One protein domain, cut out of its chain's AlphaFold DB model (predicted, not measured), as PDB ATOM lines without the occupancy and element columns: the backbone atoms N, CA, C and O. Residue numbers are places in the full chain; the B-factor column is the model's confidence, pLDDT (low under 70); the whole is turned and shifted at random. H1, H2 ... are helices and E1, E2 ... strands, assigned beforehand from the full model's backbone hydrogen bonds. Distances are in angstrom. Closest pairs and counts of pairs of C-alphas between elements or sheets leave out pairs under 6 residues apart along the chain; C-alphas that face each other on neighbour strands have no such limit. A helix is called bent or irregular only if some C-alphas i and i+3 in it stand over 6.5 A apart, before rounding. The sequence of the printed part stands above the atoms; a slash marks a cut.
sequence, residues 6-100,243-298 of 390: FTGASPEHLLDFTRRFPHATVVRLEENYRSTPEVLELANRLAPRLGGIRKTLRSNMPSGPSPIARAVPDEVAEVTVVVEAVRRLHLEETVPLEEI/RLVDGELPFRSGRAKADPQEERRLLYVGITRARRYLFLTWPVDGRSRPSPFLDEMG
ATOM      1  N   PHE A   6     234.198 416.448 422.683       69.12
ATOM      2  CA  PHE A   6     235.639 416.676 422.830       69.12
ATOM      3  C   PHE A   6     236.503 415.893 421.821       69.12
ATOM      4  O   PHE A   6     237.616 416.315 421.525       69.12
ATOM      5  N   THR A   7     235.997 414.796 421.240       72.06
ATOM      6  CA  THR A   7     236.652 414.076 420.126       72.06
ATOM      7  C   THR A   7     236.026 414.401 418.764       72.06
ATOM      8  O   THR A   7     236.182 413.633 417.816       72.06
ATOM      9  N   GLY A   8     235.264 415.494 418.660       75.00
ATOM     10  CA  GLY A   8     234.643 415.966 417.418       75.00
ATOM     11  C   GLY A   8     233.247 415.409 417.110       75.00
ATOM     12  O   GLY A   8     232.742 415.629 416.011       75.00
ATOM     13  N   ALA A   9     232.589 414.694 418.033       80.25
ATOM     14  CA  ALA A   9     231.235 414.191 417.785       80.25
ATOM     15  C   ALA A   9     230.178 415.307 417.887       80.25
ATOM     16  O   ALA A   9     229.944 415.849 418.964       80.25
ATOM     17  N   SER A  10     229.457 415.588 416.796       79.31
ATOM     18  CA  SER A  10     228.355 416.563 416.796       79.31
ATOM     19  C   SER A  10     226.975 415.886 416.819       79.31
ATOM     20  O   SER A  10     226.714 414.993 416.003       79.31
ATOM     21  N   PRO A  11     226.044 416.298 417.708       79.31
ATOM     22  CA  PRO A  11     224.657 415.835 417.660       79.31
ATOM     23  C   PRO A  11     223.919 416.315 416.398       79.31
ATOM     24  O   PRO A  11     222.932 415.689 416.006       79.31
ATOM     25  N   GLU A  12     224.397 417.374 415.736       82.19
ATOM     26  CA  GLU A  12     223.755 417.975 414.561       82.19
ATOM     27  C   GLU A  12     223.594 416.986 413.410       82.19
ATOM     28  O   GLU A  12     222.575 417.011 412.734       82.19
ATOM     29  N   HIS A  13     224.532 416.053 413.224       84.88
ATOM     30  CA  HIS A  13     224.431 415.043 412.167       84.88
ATOM     31  C   HIS A  13     223.152 414.201 412.258       84.88
ATOM     32  O   HIS A  13     222.576 413.853 411.229       84.88
ATOM     33  N   LEU A  14     222.694 413.897 413.477       84.56
ATOM     34  CA  LEU A  14     221.449 413.162 413.702       84.56
ATOM     35  C   LEU A  14     220.229 414.085 413.705       84.56
ATOM     36  O   LEU A  14     219.171 413.693 413.218       84.56
ATOM     37  N   LEU A  15     220.355 415.300 414.241       84.38
ATOM     38  CA  LEU A  15     219.240 416.255 414.301       84.38
ATOM     39  C   LEU A  15     218.862 416.798 412.920       84.38
ATOM     40  O   LEU A  15     217.682 416.982 412.639       84.38
ATOM     41  N   ASP A  16     219.846 416.978 412.044       86.69
ATOM     42  CA  ASP A  16     219.660 417.396 410.657       86.69
ATOM     43  C   ASP A  16     219.327 416.242 409.712       86.69
ATOM     44  O   ASP A  16     219.162 416.470 408.513       86.69
ATOM     45  N   PHE A  17     219.256 414.999 410.195       89.75
ATOM     46  CA  PHE A  17     219.157 413.839 409.313       89.75
ATOM     47  C   PHE A  17     217.934 413.916 408.392       89.75
ATOM     48  O   PHE A  17     218.062 413.745 407.184       89.75
ATOM     49  N   THR A  18     216.767 414.274 408.932       87.69
ATOM     50  CA  THR A  18     215.528 414.444 408.152       87.69
ATOM     51  C   THR A  18     215.557 415.665 407.234       87.69
ATOM     52  O   THR A  18     214.873 415.679 406.217       87.69
ATOM     53  N   ARG A  19     216.368 416.681 407.556       89.00
ATOM     54  CA  ARG A  19     216.598 417.848 406.695       89.00
ATOM     55  C   ARG A  19     217.485 417.490 405.499       89.00
ATOM     56  O   ARG A  19     217.240 417.970 404.399       89.00
ATOM     57  N   ARG A  20     218.503 416.646 405.710       92.50
ATOM     58  CA  ARG A  20     219.436 416.172 404.669       92.50
ATOM     59  C   ARG A  20     218.837 415.061 403.807       92.50
ATOM     60  O   ARG A  20     219.131 414.993 402.620       92.50
ATOM     61  N   PHE A  21     217.985 414.224 404.395       93.94
ATOM     62  CA  PHE A  21     217.316 413.105 403.735       93.94
ATOM     63  C   PHE A  21     215.794 413.197 403.945       93.94
ATOM     64  O   PHE A  21     215.248 412.493 404.799       93.94
ATOM     65  N   PRO A  22     215.080 414.036 403.167       91.81
ATOM     66  CA  PRO A  22     213.645 414.282 403.358       91.81
ATOM     67  C   PRO A  22     212.757 413.042 403.199       91.81
ATOM     68  O   PRO A  22     211.660 412.989 403.744       91.81
ATOM     69  N   HIS A  23     213.231 412.037 402.459       93.44
ATOM     70  CA  HIS A  23     212.508 410.788 402.205       93.44
ATOM     71  C   HIS A  23     212.794 409.692 403.243       93.44
ATOM     72  O   HIS A  23     212.308 408.572 403.101       93.44
ATOM     73  N   ALA A  24     213.606 409.974 404.265       92.50
ATOM     74  CA  ALA A  24     213.955 408.983 405.270       92.50
ATOM     75  C   ALA A  24     212.770 408.656 406.190       92.50
ATOM     76  O   ALA A  24     212.118 409.543 406.742       92.50
ATOM     77  N   THR A  25     212.535 407.366 406.431       91.50
ATOM     78  CA  THR A  25     211.592 406.910 407.456       91.50
ATOM     79  C   THR A  25     212.215 407.055 408.842       91.50
ATOM     80  O   THR A  25     213.279 406.504 409.117       91.50
ATOM     81  N   VAL A  26     211.539 407.773 409.742       87.25
ATOM     82  CA  VAL A  26     211.976 407.927 411.135       87.25
ATOM     83  C   VAL A  26     211.214 406.949 412.017       87.25
ATOM     84  O   VAL A  26     210.029 407.137 412.281       87.25
ATOM     85  N   VAL A  27     211.915 405.936 412.516       89.06
ATOM     86  CA  VAL A  27     211.387 405.007 413.521       89.06
ATOM     87  C   VAL A  27     211.879 405.440 414.899       89.06
ATOM     88  O   VAL A  27     213.079 405.626 415.110       89.06
ATOM     89  N   ARG A  28     210.957 405.622 415.848       85.81
ATOM     90  CA  ARG A  28     211.277 405.972 417.237       85.81
ATOM     91  C   ARG A  28     211.073 404.756 418.126       85.81
ATOM     92  O   ARG A  28     209.973 404.224 418.194       85.81
ATOM     93  N   LEU A  29     212.136 404.348 418.809       89.06
ATOM     94  CA  LEU A  29     212.088 403.290 419.812       89.06
ATOM     95  C   LEU A  29     211.957 403.945 421.188       89.06
ATOM     96  O   LEU A  29     212.923 404.506 421.711       89.06
ATOM     97  N   GLU A  30     210.738 403.944 421.722       88.75
ATOM     98  CA  GLU A  30     210.406 404.544 423.022       88.75
ATOM     99  C   GLU A  30     210.287 403.503 424.139       88.75
ATOM    100  O   GLU A  30     210.342 403.855 425.315       88.75
ATOM    101  N   GLU A  31     210.187 402.224 423.786       92.00
ATOM    102  CA  GLU A  31     210.176 401.121 424.741       92.00
ATOM    103  C   GLU A  31     211.593 400.802 425.220       92.00
ATOM    104  O   GLU A  31     212.529 400.622 424.433       92.00
ATOM    105  N   ASN A  32     211.757 400.740 426.535       93.56
ATOM    106  CA  ASN A  32     213.004 400.425 427.200       93.56
ATOM    107  C   ASN A  32     212.870 399.093 427.941       93.56
ATOM    108  O   ASN A  32     212.028 398.931 428.818       93.56
ATOM    109  N   TYR A  33     213.756 398.163 427.600       94.12
ATOM    110  CA  TYR A  33     213.774 396.793 428.115       94.12
ATOM    111  C   TYR A  33     214.867 396.574 429.172       94.12
ATOM    112  O   TYR A  33     215.239 395.442 429.455       94.12
ATOM    113  N   ARG A  34     215.449 397.657 429.699       94.19
ATOM    114  CA  ARG A  34     216.604 397.609 430.604       94.19
ATOM    115  C   ARG A  34     216.238 398.062 432.005       94.19
ATOM    116  O   ARG A  34     216.508 397.362 432.970       94.19
ATOM    117  N   SER A  35     215.722 399.280 432.102       96.62
ATOM    118  CA  SER A  35     215.569 400.016 433.349       96.62
ATOM    119  C   SER A  35     214.139 399.915 433.854       96.62
ATOM    120  O   SER A  35     213.199 399.986 433.057       96.62
ATOM    121  N   THR A  36     213.969 399.804 435.168       97.44
ATOM    122  CA  THR A  36     212.655 399.853 435.818       97.44
ATOM    123  C   THR A  36     211.939 401.183 435.534       97.44
ATOM    124  O   THR A  36     212.592 402.185 435.193       97.44
ATOM    125  N   PRO A  37     210.600 401.226 435.661       96.31
ATOM    126  CA  PRO A  37     209.829 402.461 435.542       96.31
ATOM    127  C   PRO A  37     210.396 403.609 436.389       96.31
ATOM    128  O   PRO A  37     210.557 404.711 435.876       96.31
ATOM    129  N   GLU A  38     210.802 403.346 437.632       96.75
ATOM    130  CA  GLU A  38     211.253 404.358 438.596       96.75
ATOM    131  C   GLU A  38     212.587 405.002 438.180       96.75
ATOM    132  O   GLU A  38     212.772 406.218 438.291       96.75
ATOM    133  N   VAL A  39     213.518 404.207 437.634       96.56
ATOM    134  CA  VAL A  39     214.774 404.721 437.065       96.56
ATOM    135  C   VAL A  39     214.490 405.584 435.830       96.56
ATOM    136  O   VAL A  39     215.066 406.667 435.674       96.56
ATOM    137  N   LEU A  40     213.592 405.133 434.946       95.38
ATOM    138  CA  LEU A  40     213.244 405.885 433.737       95.38
ATOM    139  C   LEU A  40     212.459 407.156 434.034       95.38
ATOM    140  O   LEU A  40     212.656 408.147 433.334       95.38
ATOM    141  N   GLU A  41     211.607 407.164 435.053       94.75
ATOM    142  CA  GLU A  41     210.910 408.365 435.502       94.75
ATOM    143  C   GLU A  41     211.904 409.463 435.864       94.75
ATOM    144  O   GLU A  41     211.779 410.583 435.366       94.75
ATOM    145  N   LEU A  42     212.938 409.143 436.650       94.69
ATOM    146  CA  LEU A  42     213.986 410.104 436.984       94.69
ATOM    147  C   LEU A  42     214.745 410.572 435.732       94.69
ATOM    148  O   LEU A  42     214.925 411.775 435.530       94.69
ATOM    149  N   ALA A  43     215.123 409.649 434.842       93.81
ATOM    150  CA  ALA A  43     215.798 409.987 433.586       93.81
ATOM    151  C   ALA A  43     214.942 410.902 432.686       93.81
ATOM    152  O   ALA A  43     215.446 411.849 432.073       93.81
ATOM    153  N   ASN A  44     213.636 410.642 432.612       92.75
ATOM    154  CA  ASN A  44     212.679 411.395 431.805       92.75
ATOM    155  C   ASN A  44     212.465 412.822 432.333       92.75
ATOM    156  O   ASN A  44     212.158 413.701 431.532       92.75
ATOM    157  N   ARG A  45     212.698 413.103 433.626       92.88
ATOM    158  CA  ARG A  45     212.694 414.486 434.154       92.88
ATOM    159  C   ARG A  45     213.818 415.337 433.559       92.88
ATOM    160  O   ARG A  45     213.646 416.537 433.353       92.88
ATOM    161  N   LEU A  46     214.947 414.712 433.220       90.50
ATOM    162  CA  LEU A  46     216.083 415.383 432.585       90.50
ATOM    163  C   LEU A  46     215.945 415.466 431.052       90.50
ATOM    164  O   LEU A  46     216.483 416.384 430.429       90.50
ATOM    165  N   ALA A  47     215.195 414.538 430.441       87.38
ATOM    166  CA  ALA A  47     215.071 414.380 428.988       87.38
ATOM    167  C   ALA A  47     214.715 415.669 428.207       87.38
ATOM    168  O   ALA A  47     215.367 415.924 427.188       87.38
ATOM    169  N   PRO A  48     213.779 416.535 428.658       87.44
ATOM    170  CA  PRO A  48     213.438 417.773 427.952       87.44
ATOM    171  C   PRO A  48     214.602 418.762 427.815       87.44
ATOM    172  O   PRO A  48     214.598 419.587 426.903       87.44
ATOM    173  N   ARG A  49     215.600 418.685 428.707       87.62
ATOM    174  CA  ARG A  49     216.739 419.612 428.772       87.62
ATOM    175  C   ARG A  49     217.998 419.089 428.067       87.62
ATOM    176  O   ARG A  49     219.002 419.798 428.005       87.62
ATOM    177  N   LEU A  50     217.977 417.869 427.518       82.81
ATOM    178  CA  LEU A  50     219.152 417.238 426.888       82.81
ATOM    179  C   LEU A  50     219.558 417.850 425.542       82.81
ATOM    180  O   LEU A  50     220.684 417.633 425.081       82.81
ATOM    181  N   GLY A  51     218.638 418.575 424.907       72.25
ATOM    182  CA  GLY A  51     218.757 418.959 423.506       72.25
ATOM    183  C   GLY A  51     218.507 417.777 422.564       72.25
ATOM    184  O   GLY A  51     218.841 416.625 422.854       72.25
ATOM    185  N   GLY A  52     217.897 418.066 421.417       73.88
ATOM    186  CA  GLY A  52     217.613 417.092 420.368       73.88
ATOM    187  C   GLY A  52     216.158 416.626 420.292       73.88
ATOM    188  O   GLY A  52     215.253 417.277 420.813       73.88
ATOM    189  N   ILE A  53     215.921 415.515 419.584       71.31
ATOM    190  CA  ILE A  53     214.566 414.994 419.345       71.31
ATOM    191  C   ILE A  53     213.948 414.548 420.674       71.31
ATOM    192  O   ILE A  53     214.496 413.685 421.364       71.31
ATOM    193  N   ARG A  54     212.789 415.130 421.011       71.69
ATOM    194  CA  ARG A  54     212.012 414.746 422.193       71.69
ATOM    195  C   ARG A  54     211.632 413.272 422.101       71.69
ATOM    196  O   ARG A  54     211.056 412.841 421.106       71.69
ATOM    197  N   LYS A  55     211.950 412.536 423.159       74.88
ATOM    198  CA  LYS A  55     211.552 411.147 423.367       74.88
ATOM    199  C   LYS A  55     211.266 410.941 424.845       74.88
ATOM    200  O   LYS A  55     212.005 411.456 425.686       74.88
ATOM    201  N   THR A  56     210.223 410.184 425.134       82.25
ATOM    202  CA  THR A  56     209.882 409.758 426.489       82.25
ATOM    203  C   THR A  56     210.019 408.250 426.517       82.25
ATOM    204  O   THR A  56     209.334 407.566 425.763       82.25
ATOM    205  N   LEU A  57     210.936 407.737 427.335       87.12
ATOM    206  CA  LEU A  57     211.132 406.294 427.439       87.12
ATOM    207  C   LEU A  57     210.049 405.688 428.334       87.12
ATOM    208  O   LEU A  57     209.784 406.221 429.411       87.12
ATOM    209  N   ARG A  58     209.456 404.578 427.901       91.00
ATOM    210  CA  ARG A  58     208.502 403.769 428.669       91.00
ATOM    211  C   ARG A  58     209.161 402.441 429.007       91.00
ATOM    212  O   ARG A  58     209.764 401.828 428.132       91.00
ATOM    213  N   SER A  59     209.100 402.027 430.267       92.44
ATOM    214  CA  SER A  59     209.693 400.755 430.689       92.44
ATOM    215  C   SER A  59     208.785 399.584 430.316       92.44
ATOM    216  O   SER A  59     207.576 399.672 430.519       92.44
ATOM    217  N   ASN A  60     209.383 398.491 429.839       92.69
ATOM    218  CA  ASN A  60     208.763 397.164 429.742       92.69
ATOM    219  C   ASN A  60     209.208 396.230 430.884       92.69
ATOM    220  O   ASN A  60     208.896 395.041 430.872       92.69
ATOM    221  N   MET A  61     209.955 396.751 431.858       93.44
ATOM    222  CA  MET A  61     210.367 396.008 433.044       93.44
ATOM    223  C   MET A  61     209.299 396.107 434.140       93.44
ATOM    224  O   MET A  61     208.571 397.102 434.203       93.44
ATOM    225  N   PRO A  62     209.223 395.118 435.047       90.31
ATOM    226  CA  PRO A  62     208.456 395.255 436.277       90.31
ATOM    227  C   PRO A  62     208.897 396.478 437.095       90.31
ATOM    228  O   PRO A  62     210.034 396.945 436.978       90.31
ATOM    229  N   SER A  63     207.995 396.961 437.950       92.88
ATOM    230  CA  SER A  63     208.315 397.977 438.959       92.88
ATOM    231  C   SER A  63     209.470 397.507 439.847       92.88
ATOM    232  O   SER A  63     209.582 396.323 440.181       92.88
ATOM    233  N   GLY A  64     210.348 398.442 440.187       90.81
ATOM    234  CA  GLY A  64     211.495 398.227 441.050       90.81
ATOM    235  C   GLY A  64     211.557 399.237 442.195       90.81
ATOM    236  O   GLY A  64     210.617 399.990 442.444       90.81
ATOM    237  N   PRO A  65     212.671 399.254 442.936       93.31
ATOM    238  CA  PRO A  65     212.866 400.201 444.021       93.31
ATOM    239  C   PRO A  65     213.028 401.629 443.487       93.31
ATOM    240  O   PRO A  65     213.679 401.865 442.467       93.31
ATOM    241  N   SER A  66     212.491 402.599 444.226       93.69
ATOM    242  CA  SER A  66     212.698 404.018 443.933       93.69
ATOM    243  C   SER A  66     214.185 404.394 444.007       93.69
ATOM    244  O   SER A  66     214.863 403.980 444.955       93.69
ATOM    245  N   PRO A  67     214.698 405.227 443.078       96.50
ATOM    246  CA  PRO A  67     216.035 405.791 443.188       96.50
ATOM    247  C   PRO A  67     216.253 406.498 444.526       96.50
ATOM    248  O   PRO A  67     215.411 407.277 444.978       96.50
ATOM    249  N   ILE A  68     217.408 406.263 445.143       96.31
ATOM    250  CA  ILE A  68     217.790 406.887 446.410       96.31
ATOM    251  C   ILE A  68     218.663 408.097 446.099       96.31
ATOM    252  O   ILE A  68     219.784 407.948 445.621       96.31
ATOM    253  N   ALA A  69     218.162 409.293 446.396       94.69
ATOM    254  CA  ALA A  69     218.913 410.538 446.292       94.69
ATOM    255  C   ALA A  69     219.165 411.103 447.693       94.69
ATOM    256  O   ALA A  69     218.211 411.351 448.431       94.69
ATOM    257  N   ARG A  70     220.432 411.282 448.082       92.62
ATOM    258  CA  ARG A  70     220.785 411.677 449.451       92.62
ATOM    259  C   ARG A  70     221.985 412.620 449.517       92.62
ATOM    260  O   ARG A  70     223.077 412.277 449.073       92.62
ATOM    261  N   ALA A  71     221.793 413.746 450.202       94.44
ATOM    262  CA  ALA A  71     222.881 414.586 450.691       94.44
ATOM    263  C   ALA A  71     223.633 413.885 451.837       94.44
ATOM    264  O   ALA A  71     223.007 413.305 452.729       94.44
ATOM    265  N   VAL A  72     224.960 413.955 451.832       94.06
ATOM    266  CA  VAL A  72     225.837 413.380 452.867       94.06
ATOM    267  C   VAL A  72     226.739 414.459 453.475       94.06
ATOM    268  O   VAL A  72     226.983 415.461 452.813       94.06
ATOM    269  N   PRO A  73     227.221 414.312 454.723       93.62
ATOM    270  CA  PRO A  73     227.977 415.375 455.392       93.62
ATOM    271  C   PRO A  73     229.225 415.837 454.628       93.62
ATOM    272  O   PRO A  73     229.435 417.034 454.467       93.62
ATOM    273  N   ASP A  74     230.016 414.892 454.127       92.69
ATOM    274  CA  ASP A  74     231.290 415.136 453.457       92.69
ATOM    275  C   ASP A  74     231.643 413.983 452.497       92.69
ATOM    276  O   ASP A  74     230.880 413.025 452.332       92.69
ATOM    277  N   GLU A  75     232.794 414.094 451.831       91.62
ATOM    278  CA  GLU A  75     233.283 413.104 450.861       91.62
ATOM    279  C   GLU A  75     233.596 411.743 451.506       91.62
ATOM    280  O   GLU A  75     233.366 410.702 450.892       91.62
ATOM    281  N   VAL A  76     234.062 411.720 452.758       92.62
ATOM    282  CA  VAL A  76     234.407 410.476 453.469       92.62
ATOM    283  C   VAL A  76     233.136 409.706 453.832       92.62
ATOM    284  O   VAL A  76     233.038 408.490 453.628       92.62
ATOM    285  N   ALA A  77     232.121 410.422 454.316       94.38
ATOM    286  CA  ALA A  77     230.799 409.878 454.569       94.38
ATOM    287  C   ALA A  77     230.141 409.380 453.275       94.38
ATOM    288  O   ALA A  77     229.456 408.359 453.305       94.38
ATOM    289  N   GLU A  78     230.365 410.051 452.139       95.69
ATOM    290  CA  GLU A  78     229.882 409.600 450.830       95.69
ATOM    291  C   GLU A  78     230.434 408.222 450.455       95.69
ATOM    292  O   GLU A  78     229.668 407.317 450.115       95.69
ATOM    293  N   VAL A  79     231.753 408.042 450.567       97.00
ATOM    294  CA  VAL A  79     232.416 406.764 450.277       97.00
ATOM    295  C   VAL A  79     231.894 405.664 451.200       97.00
ATOM    296  O   VAL A  79     231.503 404.597 450.725       97.00
ATOM    297  N   THR A  80     231.800 405.947 452.501       96.44
ATOM    298  CA  THR A  80     231.275 405.005 453.508       96.44
ATOM    299  C   THR A  80     229.859 404.551 453.157       96.44
ATOM    300  O   THR A  80     229.567 403.357 453.108       96.44
ATOM    301  N   VAL A  81     228.992 405.507 452.821       96.12
ATOM    302  CA  VAL A  81     227.610 405.261 452.403       96.12
ATOM    303  C   VAL A  81     227.528 404.342 451.187       96.12
ATOM    304  O   VAL A  81     226.661 403.466 451.139       96.12
ATOM    305  N   VAL A  82     228.388 404.553 450.190       97.62
ATOM    306  CA  VAL A  82     228.418 403.724 448.980       97.62
ATOM    307  C   VAL A  82     228.872 402.310 449.330       97.62
ATOM    308  O   VAL A  82     228.200 401.356 448.945       97.62
ATOM    309  N   VAL A  83     229.946 402.154 450.107       97.38
ATOM    310  CA  VAL A  83     230.464 400.841 450.530       97.38
ATOM    311  C   VAL A  83     229.410 400.041 451.302       97.38
ATOM    312  O   VAL A  83     229.179 398.869 450.999       97.38
ATOM    313  N   GLU A  84     228.721 400.671 452.254       96.50
ATOM    314  CA  GLU A  84     227.642 400.040 453.022       96.50
ATOM    315  C   GLU A  84     226.473 399.617 452.130       96.50
ATOM    316  O   GLU A  84     225.961 398.502 452.253       96.50
ATOM    317  N   ALA A  85     226.063 400.480 451.198       97.06
ATOM    318  CA  ALA A  85     224.976 400.177 450.278       97.06
ATOM    319  C   ALA A  85     225.336 399.035 449.318       97.06
ATOM    320  O   ALA A  85     224.502 398.162 449.085       97.06
ATOM    321  N   VAL A  86     226.571 398.993 448.808       97.69
ATOM    322  CA  VAL A  86     227.081 397.881 447.994       97.69
ATOM    323  C   VAL A  86     227.058 396.576 448.785       97.69
ATOM    324  O   VAL A  86     226.522 395.580 448.299       97.69
ATOM    325  N   ARG A  87     227.579 396.578 450.019       95.88
ATOM    326  CA  ARG A  87     227.562 395.396 450.891       95.88
ATOM    327  C   ARG A  87     226.132 394.912 451.136       95.88
ATOM    328  O   ARG A  87     225.876 393.718 451.027       95.88
ATOM    329  N   ARG A  88     225.203 395.826 451.418       96.00
ATOM    330  CA  ARG A  88     223.788 395.501 451.629       96.00
ATOM    331  C   ARG A  88     223.155 394.869 450.392       96.00
ATOM    332  O   ARG A  88     222.543 393.815 450.498       96.00
ATOM    333  N   LEU A  89     223.334 395.471 449.214       95.25
ATOM    334  CA  LEU A  89     222.808 394.916 447.960       95.25
ATOM    335  C   LEU A  89     223.362 393.517 447.675       95.25
ATOM    336  O   LEU A  89     222.636 392.650 447.200       95.25
ATOM    337  N   HIS A  90     224.639 393.291 447.975       94.44
ATOM    338  CA  HIS A  90     225.258 391.993 447.761       94.44
ATOM    339  C   HIS A  90     224.735 390.921 448.728       94.44
ATOM    340  O   HIS A  90     224.434 389.808 448.304       94.44
ATOM    341  N   LEU A  91     224.617 391.250 450.018       92.62
ATOM    342  CA  LEU A  91     224.264 390.285 451.063       92.62
ATOM    343  C   LEU A  91     222.756 390.048 451.197       92.62
ATOM    344  O   LEU A  91     222.339 388.917 451.422       92.62
ATOM    345  N   GLU A  92     221.949 391.101 451.083       89.81
ATOM    346  CA  GLU A  92     220.505 391.049 451.352       89.81
ATOM    347  C   GLU A  92     219.694 390.907 450.061       89.81
ATOM    348  O   GLU A  92     218.767 390.108 449.991       89.81
ATOM    349  N   GLU A  93     220.075 391.641 449.012       84.94
ATOM    350  CA  GLU A  93     219.370 391.641 447.720       84.94
ATOM    351  C   GLU A  93     219.999 390.673 446.705       84.94
ATOM    352  O   GLU A  93     219.510 390.537 445.583       84.94
ATOM    353  N   THR A  94     221.076 389.972 447.083       92.19
ATOM    354  CA  THR A  94     221.794 388.980 446.260       92.19
ATOM    355  C   THR A  94     222.301 389.509 444.913       92.19
ATOM    356  O   THR A  94     222.478 388.744 443.965       92.19
ATOM    357  N   VAL A  95     222.568 390.816 444.811       95.44
ATOM    358  CA  VAL A  95     223.115 391.421 443.589       95.44
ATOM    359  C   VAL A  95     224.587 390.997 443.424       95.44
ATOM    360  O   VAL A  95     225.397 391.238 444.331       95.44
ATOM    361  N   PRO A  96     224.981 390.375 442.294       96.12
ATOM    362  CA  PRO A  96     226.382 390.049 442.024       96.12
ATOM    363  C   PRO A  96     227.243 391.314 441.980       96.12
ATOM    364  O   PRO A  96     226.831 392.320 441.410       96.12
ATOM    365  N   LEU A  97     228.456 391.282 442.541       96.00
ATOM    366  CA  LEU A  97     229.323 392.471 442.586       96.00
ATOM    367  C   LEU A  97     229.677 392.980 441.180       96.00
ATOM    368  O   LEU A  97     229.766 394.186 440.965       96.00
ATOM    369  N   GLU A  98     229.827 392.078 440.208       95.44
ATOM    370  CA  GLU A  98     230.048 392.408 438.796       95.44
ATOM    371  C   GLU A  98     228.873 393.144 438.124       95.44
ATOM    372  O   GLU A  98     229.082 393.800 437.101       95.44
ATOM    373  N   GLU A  99     227.677 393.094 438.716       97.12
ATOM    374  CA  GLU A  99     226.463 393.814 438.300       97.12
ATOM    375  C   GLU A  99     226.265 395.126 439.083       97.12
ATOM    376  O   GLU A  99     225.217 395.771 438.997       97.12
ATOM    377  N   ILE A 100     227.278 395.555 439.842       98.31
ATOM    378  CA  ILE A 100     227.294 396.830 440.559       98.31
ATOM    379  C   ILE A 100     228.340 397.753 439.935       98.31
ATOM    380  O   ILE A 100     229.475 397.341 439.670       98.31
ATOM    381  N   ARG A 243     229.367 412.176 444.139       95.88
ATOM    382  CA  ARG A 243     229.990 413.462 443.799       95.88
ATOM    383  C   ARG A 243     229.165 414.274 442.800       95.88
ATOM    384  O   ARG A 243     229.714 414.912 441.902       95.88
ATOM    385  N   LEU A 244     227.839 414.305 442.968       97.06
ATOM    386  CA  LEU A 244     226.964 415.204 442.206       97.06
ATOM    387  C   LEU A 244     227.104 416.644 442.716       97.06
ATOM    388  O   LEU A 244     226.215 417.196 443.363       97.06
ATOM    389  N   VAL A 245     228.251 417.244 442.408       95.88
ATOM    390  CA  VAL A 245     228.710 418.561 442.858       95.88
ATOM    391  C   VAL A 245     228.951 419.458 441.648       95.88
ATOM    392  O   VAL A 245     229.434 419.020 440.603       95.88
ATOM    393  N   ASP A 246     228.623 420.734 441.787       93.75
ATOM    394  CA  ASP A 246     228.884 421.762 440.792       93.75
ATOM    395  C   ASP A 246     230.396 422.034 440.669       93.75
ATOM    396  O   ASP A 246     231.053 422.385 441.647       93.75
ATOM    397  N   GLY A 247     230.954 421.871 439.465       91.12
ATOM    398  CA  GLY A 247     232.402 421.842 439.213       91.12
ATOM    399  C   GLY A 247     232.942 420.436 438.932       91.12
ATOM    400  O   GLY A 247     233.908 420.308 438.186       91.12
ATOM    401  N   GLU A 248     232.272 419.392 439.428       91.88
ATOM    402  CA  GLU A 248     232.524 417.999 439.035       91.88
ATOM    403  C   GLU A 248     231.561 417.573 437.932       91.88
ATOM    404  O   GLU A 248     231.989 417.156 436.869       91.88
ATOM    405  N   LEU A 249     230.253 417.724 438.146       94.31
ATOM    406  CA  LEU A 249     229.228 417.433 437.149       94.31
ATOM    407  C   LEU A 249     228.137 418.508 437.249       94.31
ATOM    408  O   LEU A 249     227.231 418.378 438.075       94.31
ATOM    409  N   PRO A 250     228.194 419.585 436.443       94.12
ATOM    410  CA  PRO A 250     229.046 419.763 435.263       94.12
ATOM    411  C   PRO A 250     230.512 420.089 435.589       94.12
ATOM    412  O   PRO A 250     230.788 420.883 436.492       94.12
ATOM    413  N   PHE A 251     231.429 419.523 434.801       92.00
ATOM    414  CA  PHE A 251     232.870 419.707 434.974       92.00
ATOM    415  C   PHE A 251     233.343 421.141 434.693       92.00
ATOM    416  O   PHE A 251     233.054 421.719 433.635       92.00
ATOM    417  N   ARG A 252     234.127 421.698 435.625       89.38
ATOM    418  CA  ARG A 252     234.850 422.967 435.467       89.38
ATOM    419  C   ARG A 252     236.191 422.913 436.201       89.38
ATOM    420  O   ARG A 252     236.216 422.652 437.398       89.38
ATOM    421  N   SER A 253     237.274 423.249 435.508       81.88
ATOM    422  CA  SER A 253     238.624 423.366 436.076       81.88
ATOM    423  C   SER A 253     239.404 424.448 435.339       81.88
ATOM    424  O   SER A 253     239.361 424.491 434.113       81.88
ATOM    425  N   GLY A 254     240.092 425.338 436.057       82.19
ATOM    426  CA  GLY A 254     240.791 426.465 435.440       82.19
ATOM    427  C   GLY A 254     239.876 427.290 434.529       82.19
ATOM    428  O   GLY A 254     238.818 427.786 434.935       82.19
ATOM    429  N   ARG A 255     240.281 427.430 433.270       79.25
ATOM    430  CA  ARG A 255     239.505 428.031 432.176       79.25
ATOM    431  C   ARG A 255     238.612 427.016 431.465       79.25
ATOM    432  O   ARG A 255     237.683 427.431 430.767       79.25
ATOM    433  N   ALA A 256     238.861 425.721 431.635       80.38
ATOM    434  CA  ALA A 256     238.054 424.671 431.042       80.38
ATOM    435  C   ALA A 256     236.678 424.585 431.702       80.38
ATOM    436  O   ALA A 256     236.520 424.440 432.917       80.38
ATOM    437  N   LYS A 257     235.649 424.674 430.863       85.19
ATOM    438  CA  LYS A 257     234.252 424.494 431.245       85.19
ATOM    439  C   LYS A 257     233.632 423.560 430.224       85.19
ATOM    440  O   LYS A 257     233.555 423.915 429.047       85.19
ATOM    441  N   ALA A 258     233.225 422.376 430.667       85.62
ATOM    442  CA  ALA A 258     232.511 421.453 429.801       85.62
ATOM    443  C   ALA A 258     231.146 422.047 429.422       85.62
ATOM    444  O   ALA A 258     230.542 422.776 430.216       85.62
ATOM    445  N   ASP A 259     230.659 421.744 428.214       88.62
ATOM    446  CA  ASP A 259     229.320 422.152 427.784       88.62
ATOM    447  C   ASP A 259     228.283 421.577 428.768       88.62
ATOM    448  O   ASP A 259     228.129 420.352 428.844       88.62
ATOM    449  N   PRO A 260     227.524 422.417 429.500       89.88
ATOM    450  CA  PRO A 260     226.520 421.931 430.438       89.88
ATOM    451  C   PRO A 260     225.479 421.023 429.776       89.88
ATOM    452  O   PRO A 260     224.916 420.150 430.433       89.88
ATOM    453  N   GLN A 261     225.206 421.203 428.481       89.06
ATOM    454  CA  GLN A 261     224.281 420.338 427.759       89.06
ATOM    455  C   GLN A 261     224.872 418.941 427.519       89.06
ATOM    456  O   GLN A 261     224.148 417.946 427.604       89.06
ATOM    457  N   GLU A 262     226.171 418.842 427.244       88.94
ATOM    458  CA  GLU A 262     226.883 417.569 427.152       88.94
ATOM    459  C   GLU A 262     226.985 416.873 428.507       88.94
ATOM    460  O   GLU A 262     226.630 415.699 428.608       88.94
ATOM    461  N   GLU A 263     227.345 417.601 429.561       94.00
ATOM    462  CA  GLU A 263     227.419 417.068 430.927       94.00
ATOM    463  C   GLU A 263     226.043 416.573 431.414       94.00
ATOM    464  O   GLU A 263     225.928 415.529 432.058       94.00
ATOM    465  N   ARG A 264     224.955 417.236 431.005       93.81
ATOM    466  CA  ARG A 264     223.592 416.750 431.250       93.81
ATOM    467  C   ARG A 264     223.300 415.436 430.517       93.81
ATOM    468  O   ARG A 264     222.671 414.531 431.070       93.81
ATOM    469  N   ARG A 265     223.754 415.302 429.262       92.69
ATOM    470  CA  ARG A 265     223.667 414.036 428.508       92.69
ATOM    471  C   ARG A 265     224.507 412.942 429.162       92.69
ATOM    472  O   ARG A 265     224.091 411.785 429.117       92.69
ATOM    473  N   LEU A 266     225.634 413.299 429.765       94.19
ATOM    474  CA  LEU A 266     226.507 412.393 430.499       94.19
ATOM    475  C   LEU A 266     225.811 411.848 431.757       94.19
ATOM    476  O   LEU A 266     225.727 410.628 431.917       94.19
ATOM    477  N   LEU A 267     225.186 412.718 432.559       96.75
ATOM    478  CA  LEU A 267     224.362 412.309 433.701       96.75
ATOM    479  C   LEU A 267     223.193 411.407 433.275       96.75
ATOM    480  O   LEU A 267     222.977 410.347 433.860       96.75
ATOM    481  N   TYR A 268     222.472 411.775 432.209       95.19
ATOM    482  CA  TYR A 268     221.390 410.947 431.663       95.19
ATOM    483  C   TYR A 268     221.876 409.553 431.239       95.19
ATOM    484  O   TYR A 268     221.188 408.549 431.450       95.19
ATOM    485  N   VAL A 269     223.069 409.461 430.637       94.88
ATOM    486  CA  VAL A 269     223.684 408.168 430.317       94.88
ATOM    487  C   VAL A 269     223.937 407.375 431.595       94.88
ATOM    488  O   VAL A 269     223.526 406.218 431.620       94.88
ATOM    489  N   GLY A 270     224.517 407.991 432.632       96.88
ATOM    490  CA  GLY A 270     224.765 407.376 433.942       96.88
ATOM    491  C   GLY A 270     223.508 406.792 434.586       96.88
ATOM    492  O   GLY A 270     223.478 405.607 434.900       96.88
ATOM    493  N   ILE A 271     222.433 407.583 434.672       97.19
ATOM    494  CA  ILE A 271     221.128 407.149 435.205       97.19
ATOM    495  C   ILE A 271     220.604 405.933 434.429       97.19
ATOM    496  O   ILE A 271     220.230 404.921 435.011       97.19
ATOM    497  N   THR A 272     220.649 405.985 433.094       95.31
ATOM    498  CA  THR A 272     220.159 404.898 432.223       95.31
ATOM    499  C   THR A 272     221.120 403.705 432.099       95.31
ATOM    500  O   THR A 272     220.929 402.836 431.238       95.31
ATOM    501  N   ARG A 273     222.196 403.656 432.899       97.12
ATOM    502  CA  ARG A 273     223.000 402.434 433.076       97.12
ATOM    503  C   ARG A 273     222.379 401.493 434.106       97.12
ATOM    504  O   ARG A 273     222.620 400.296 434.001       97.12
ATOM    505  N   ALA A 274     221.584 402.017 435.040       98.06
ATOM    506  CA  ALA A 274     220.916 401.220 436.061       98.06
ATOM    507  C   ALA A 274     219.758 400.423 435.458       98.06
ATOM    508  O   ALA A 274     218.885 400.994 434.795       98.06
ATOM    509  N   ARG A 275     219.728 399.115 435.709       97.69
ATOM    510  CA  ARG A 275     218.551 398.285 435.447       97.69
ATOM    511  C   ARG A 275     217.534 398.427 436.575       97.69
ATOM    512  O   ARG A 275     216.373 398.679 436.278       97.69
ATOM    513  N   ARG A 276     217.955 398.323 437.844       96.94
ATOM    514  CA  ARG A 276     217.029 398.242 438.989       96.94
ATOM    515  C   ARG A 276     217.319 399.222 440.120       96.94
ATOM    516  O   ARG A 276     216.417 399.944 440.524       96.94
ATOM    517  N   TYR A 277     218.543 399.256 440.641       98.38
ATOM    518  CA  TYR A 277     218.895 400.103 441.779       98.38
ATOM    519  C   TYR A 277     219.706 401.313 441.318       98.38
ATOM    520  O   TYR A 277     220.690 401.180 440.588       98.38
ATOM    521  N   LEU A 278     219.314 402.504 441.768       98.56
ATOM    522  CA  LEU A 278     220.003 403.747 441.445       98.56
ATOM    523  C   LEU A 278     220.207 404.581 442.706       98.56
ATOM    524  O   LEU A 278     219.250 404.883 443.420       98.56
ATOM    525  N   PHE A 279     221.450 404.984 442.941       98.44
ATOM    526  CA  PHE A 279     221.849 405.822 444.062       98.44
ATOM    527  C   PHE A 279     222.505 407.097 443.541       98.44
ATOM    528  O   PHE A 279     223.379 407.041 442.679       98.44
ATOM    529  N   LEU A 280     222.094 408.240 444.076       98.31
ATOM    530  CA  LEU A 280     222.634 409.561 443.784       98.31
ATOM    531  C   LEU A 280     223.062 410.197 445.105       98.31
ATOM    532  O   LEU A 280     222.235 410.339 446.011       98.31
ATOM    533  N   THR A 281     224.329 410.587 445.226       96.94
ATOM    534  CA  THR A 281     224.841 411.224 446.447       96.94
ATOM    535  C   THR A 281     225.638 412.484 446.141       96.94
ATOM    536  O   THR A 281     226.165 412.667 445.038       96.94
ATOM    537  N   TRP A 282     225.647 413.400 447.109       96.56
ATOM    538  CA  TRP A 282     226.445 414.620 447.059       96.56
ATOM    539  C   TRP A 282     226.795 415.106 448.473       96.56
ATOM    540  O   TRP A 282     225.931 415.066 449.357       96.56
ATOM    541  N   PRO A 283     228.028 415.584 448.708       93.94
ATOM    542  CA  PRO A 283     228.419 416.169 449.983       93.94
ATOM    543  C   PRO A 283     227.771 417.544 450.221       93.94
ATOM    544  O   PRO A 283     227.538 418.311 449.284       93.94
ATOM    545  N   VAL A 284     227.524 417.871 451.493       91.75
ATOM    546  CA  VAL A 284     227.064 419.181 451.988       91.75
ATOM    547  C   VAL A 284     228.020 419.730 453.056       91.75
ATOM    548  O   VAL A 284     227.618 420.164 454.132       91.75
ATOM    549  N   ASP A 285     229.305 419.743 452.716       86.62
ATOM    550  CA  ASP A 285     230.432 420.152 453.570       86.62
ATOM    551  C   ASP A 285     230.596 421.684 453.718       86.62
ATOM    552  O   ASP A 285     231.556 422.173 454.317       86.62
ATOM    553  N   GLY A 286     229.685 422.466 453.128       83.44
ATOM    554  CA  GLY A 286     229.733 423.931 453.090       83.44
ATOM    555  C   GLY A 286     230.768 424.520 452.121       83.44
ATOM    556  O   GLY A 286     230.785 425.736 451.925       83.44
ATOM    557  N   ARG A 287     231.602 423.684 451.492       84.62
ATOM    558  CA  ARG A 287     232.601 424.076 450.483       84.62
ATOM    559  C   ARG A 287     232.082 423.802 449.076       84.62
ATOM    560  O   ARG A 287     232.197 424.641 448.186       84.62
ATOM    561  N   SER A 288     231.477 422.636 448.906       86.31
ATOM    562  CA  SER A 288     230.951 422.108 447.659       86.31
ATOM    563  C   SER A 288     229.501 422.546 447.460       86.31
ATOM    564  O   SER A 288     228.666 422.423 448.357       86.31
ATOM    565  N   ARG A 289     229.172 423.053 446.268       92.94
ATOM    566  CA  ARG A 289     227.777 423.318 445.885       92.94
ATOM    567  C   ARG A 289     227.188 422.074 445.218       92.94
ATOM    568  O   ARG A 289     227.858 421.516 444.354       92.94
ATOM    569  N   PRO A 290     225.961 421.644 445.550       95.69
ATOM    570  CA  PRO A 290     225.316 420.537 444.849       95.69
ATOM    571  C   PRO A 290     225.218 420.788 443.340       95.69
ATOM    572  O   PRO A 290     225.100 421.934 442.900       95.69
ATOM    573  N   SER A 291     225.245 419.718 442.545       96.38
ATOM    574  CA  SER A 291     225.081 419.805 441.095       96.38
ATOM    575  C   SER A 291     223.748 420.476 440.742       96.38
ATOM    576  O   SER A 291     222.703 420.038 441.235       96.38
ATOM    577  N   PRO A 292     223.728 421.461 439.821       94.69
ATOM    578  CA  PRO A 292     222.482 422.079 439.363       94.69
ATOM    579  C   PRO A 292     221.539 421.071 438.690       94.69
ATOM    580  O   PRO A 292     220.333 421.297 438.612       94.69
ATOM    581  N   PHE A 293     222.056 419.929 438.222       95.38
ATOM    582  CA  PHE A 293     221.236 418.890 437.607       95.38
ATOM    583  C   PHE A 293     220.317 418.170 438.604       95.38
ATOM    584  O   PHE A 293     219.323 417.580 438.181       95.38
ATOM    585  N   LEU A 294     220.602 418.235 439.911       95.38
ATOM    586  CA  LEU A 294     219.711 417.705 440.947       95.38
ATOM    587  C   LEU A 294     218.365 418.446 440.931       95.38
ATOM    588  O   LEU A 294     217.317 417.807 440.803       95.38
ATOM    589  N   ASP A 295     218.399 419.781 440.933       92.94
ATOM    590  CA  ASP A 295     217.194 420.618 440.870       92.94
ATOM    591  C   ASP A 295     216.436 420.415 439.554       92.94
ATOM    592  O   ASP A 295     215.205 420.357 439.527       92.94
ATOM    593  N   GLU A 296     217.158 420.235 438.445       92.69
ATOM    594  CA  GLU A 296     216.538 419.935 437.154       92.69
ATOM    595  C   GLU A 296     215.745 418.618 437.172       92.69
ATOM    596  O   GLU A 296     214.701 418.521 436.522       92.69
ATOM    597  N   MET A 297     216.201 417.618 437.927       93.25
ATOM    598  CA  MET A 297     215.488 416.353 438.128       93.25
ATOM    599  C   MET A 297     214.400 416.429 439.214       93.25
ATOM    600  O   MET A 297     213.736 415.424 439.492       93.25
ATOM    601  N   GLY A 298     214.198 417.600 439.825       91.62
ATOM    602  CA  GLY A 298     213.267 417.797 440.935       91.62
ATOM    603  C   GLY A 298     213.728 417.136 442.235       91.62
ATOM    604  O   GLY A 298     212.900 416.841 443.094       91.62
TER     605      GLY A 298
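Overview. This is residues 6 to 100 and 243 to 298 of the 390 residues of the protein "DNA helicase" of Actinobacteria bacterium (UniProt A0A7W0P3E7). What shape is this? A narrow two-stranded ribbon, E1 and E2, stands between the long helix H4 on one side and the side-by-side helices H3 and H5 on the other. The stretch before H3, with the short helices H1 and H2, makes an arm, and its residues 19 to 25 stick out. What is it built of? The 151 printed residues hold six named helices and two strands, in the order H1 H2 H3 E1 H4 H5 E2 H6; the sheet, E1 beside E2, is parallel, and the class is mixed, with under half of the residues in named elements. How compact is it? It is only just loose, close to compact, with a radius of gyration of the C-alphas of 17.9 A and spans of 55 by 44 by 27 A.

Along the chain. What comes before the cut? H1 is residues 12 to 15, from C-alpha 12 at (223.755, 417.975, 414.561), and H2 is 17 to 20. H3, 37 to 49, is 19.7 A long; E1, 68 to 72, 12.2 A; H4, 75 to 91, 24.5 A. What follows it? H5, 260 to 271, is 16.4 A long, E2, 274 to 283, 21.8 A, and H6, 292 to 296, ends at C-alpha 296 at (216.538, 419.935, 437.154).

Arrangement. How do the strands pair? E1 and E2 are parallel at 18 degrees, with N 70 and O 280 2.9 A apart, within hydrogen-bond range; E2 bends by 76 degrees at residue 277. Which helices meet? H3 and H5 touch at a shallow tilt of 9 degrees, opposite ways, their closest C-alphas, of Ala 43 and Tyr 268, 6.0 A apart. H3 and H4 are apart. Are the helix backbones complete? Every O i to N i+4 pair is within hydrogen-bond range in H4, H5 and H6; H3 has 6 of 9 and is irregular, C-alphas 45 and 48 being 7.1 A apart, and H1 and H2 are too short for such a pair.

Size, cuts and confidence. Where is the cut? Residues 101 to 242 are not printed, and C-alphas 100 and 243 are 17.2 A apart. Which links are long? Those from H2 to H3 and from H3 to E1 are. Where is confidence low? Residue 6 is under pLDDT 70.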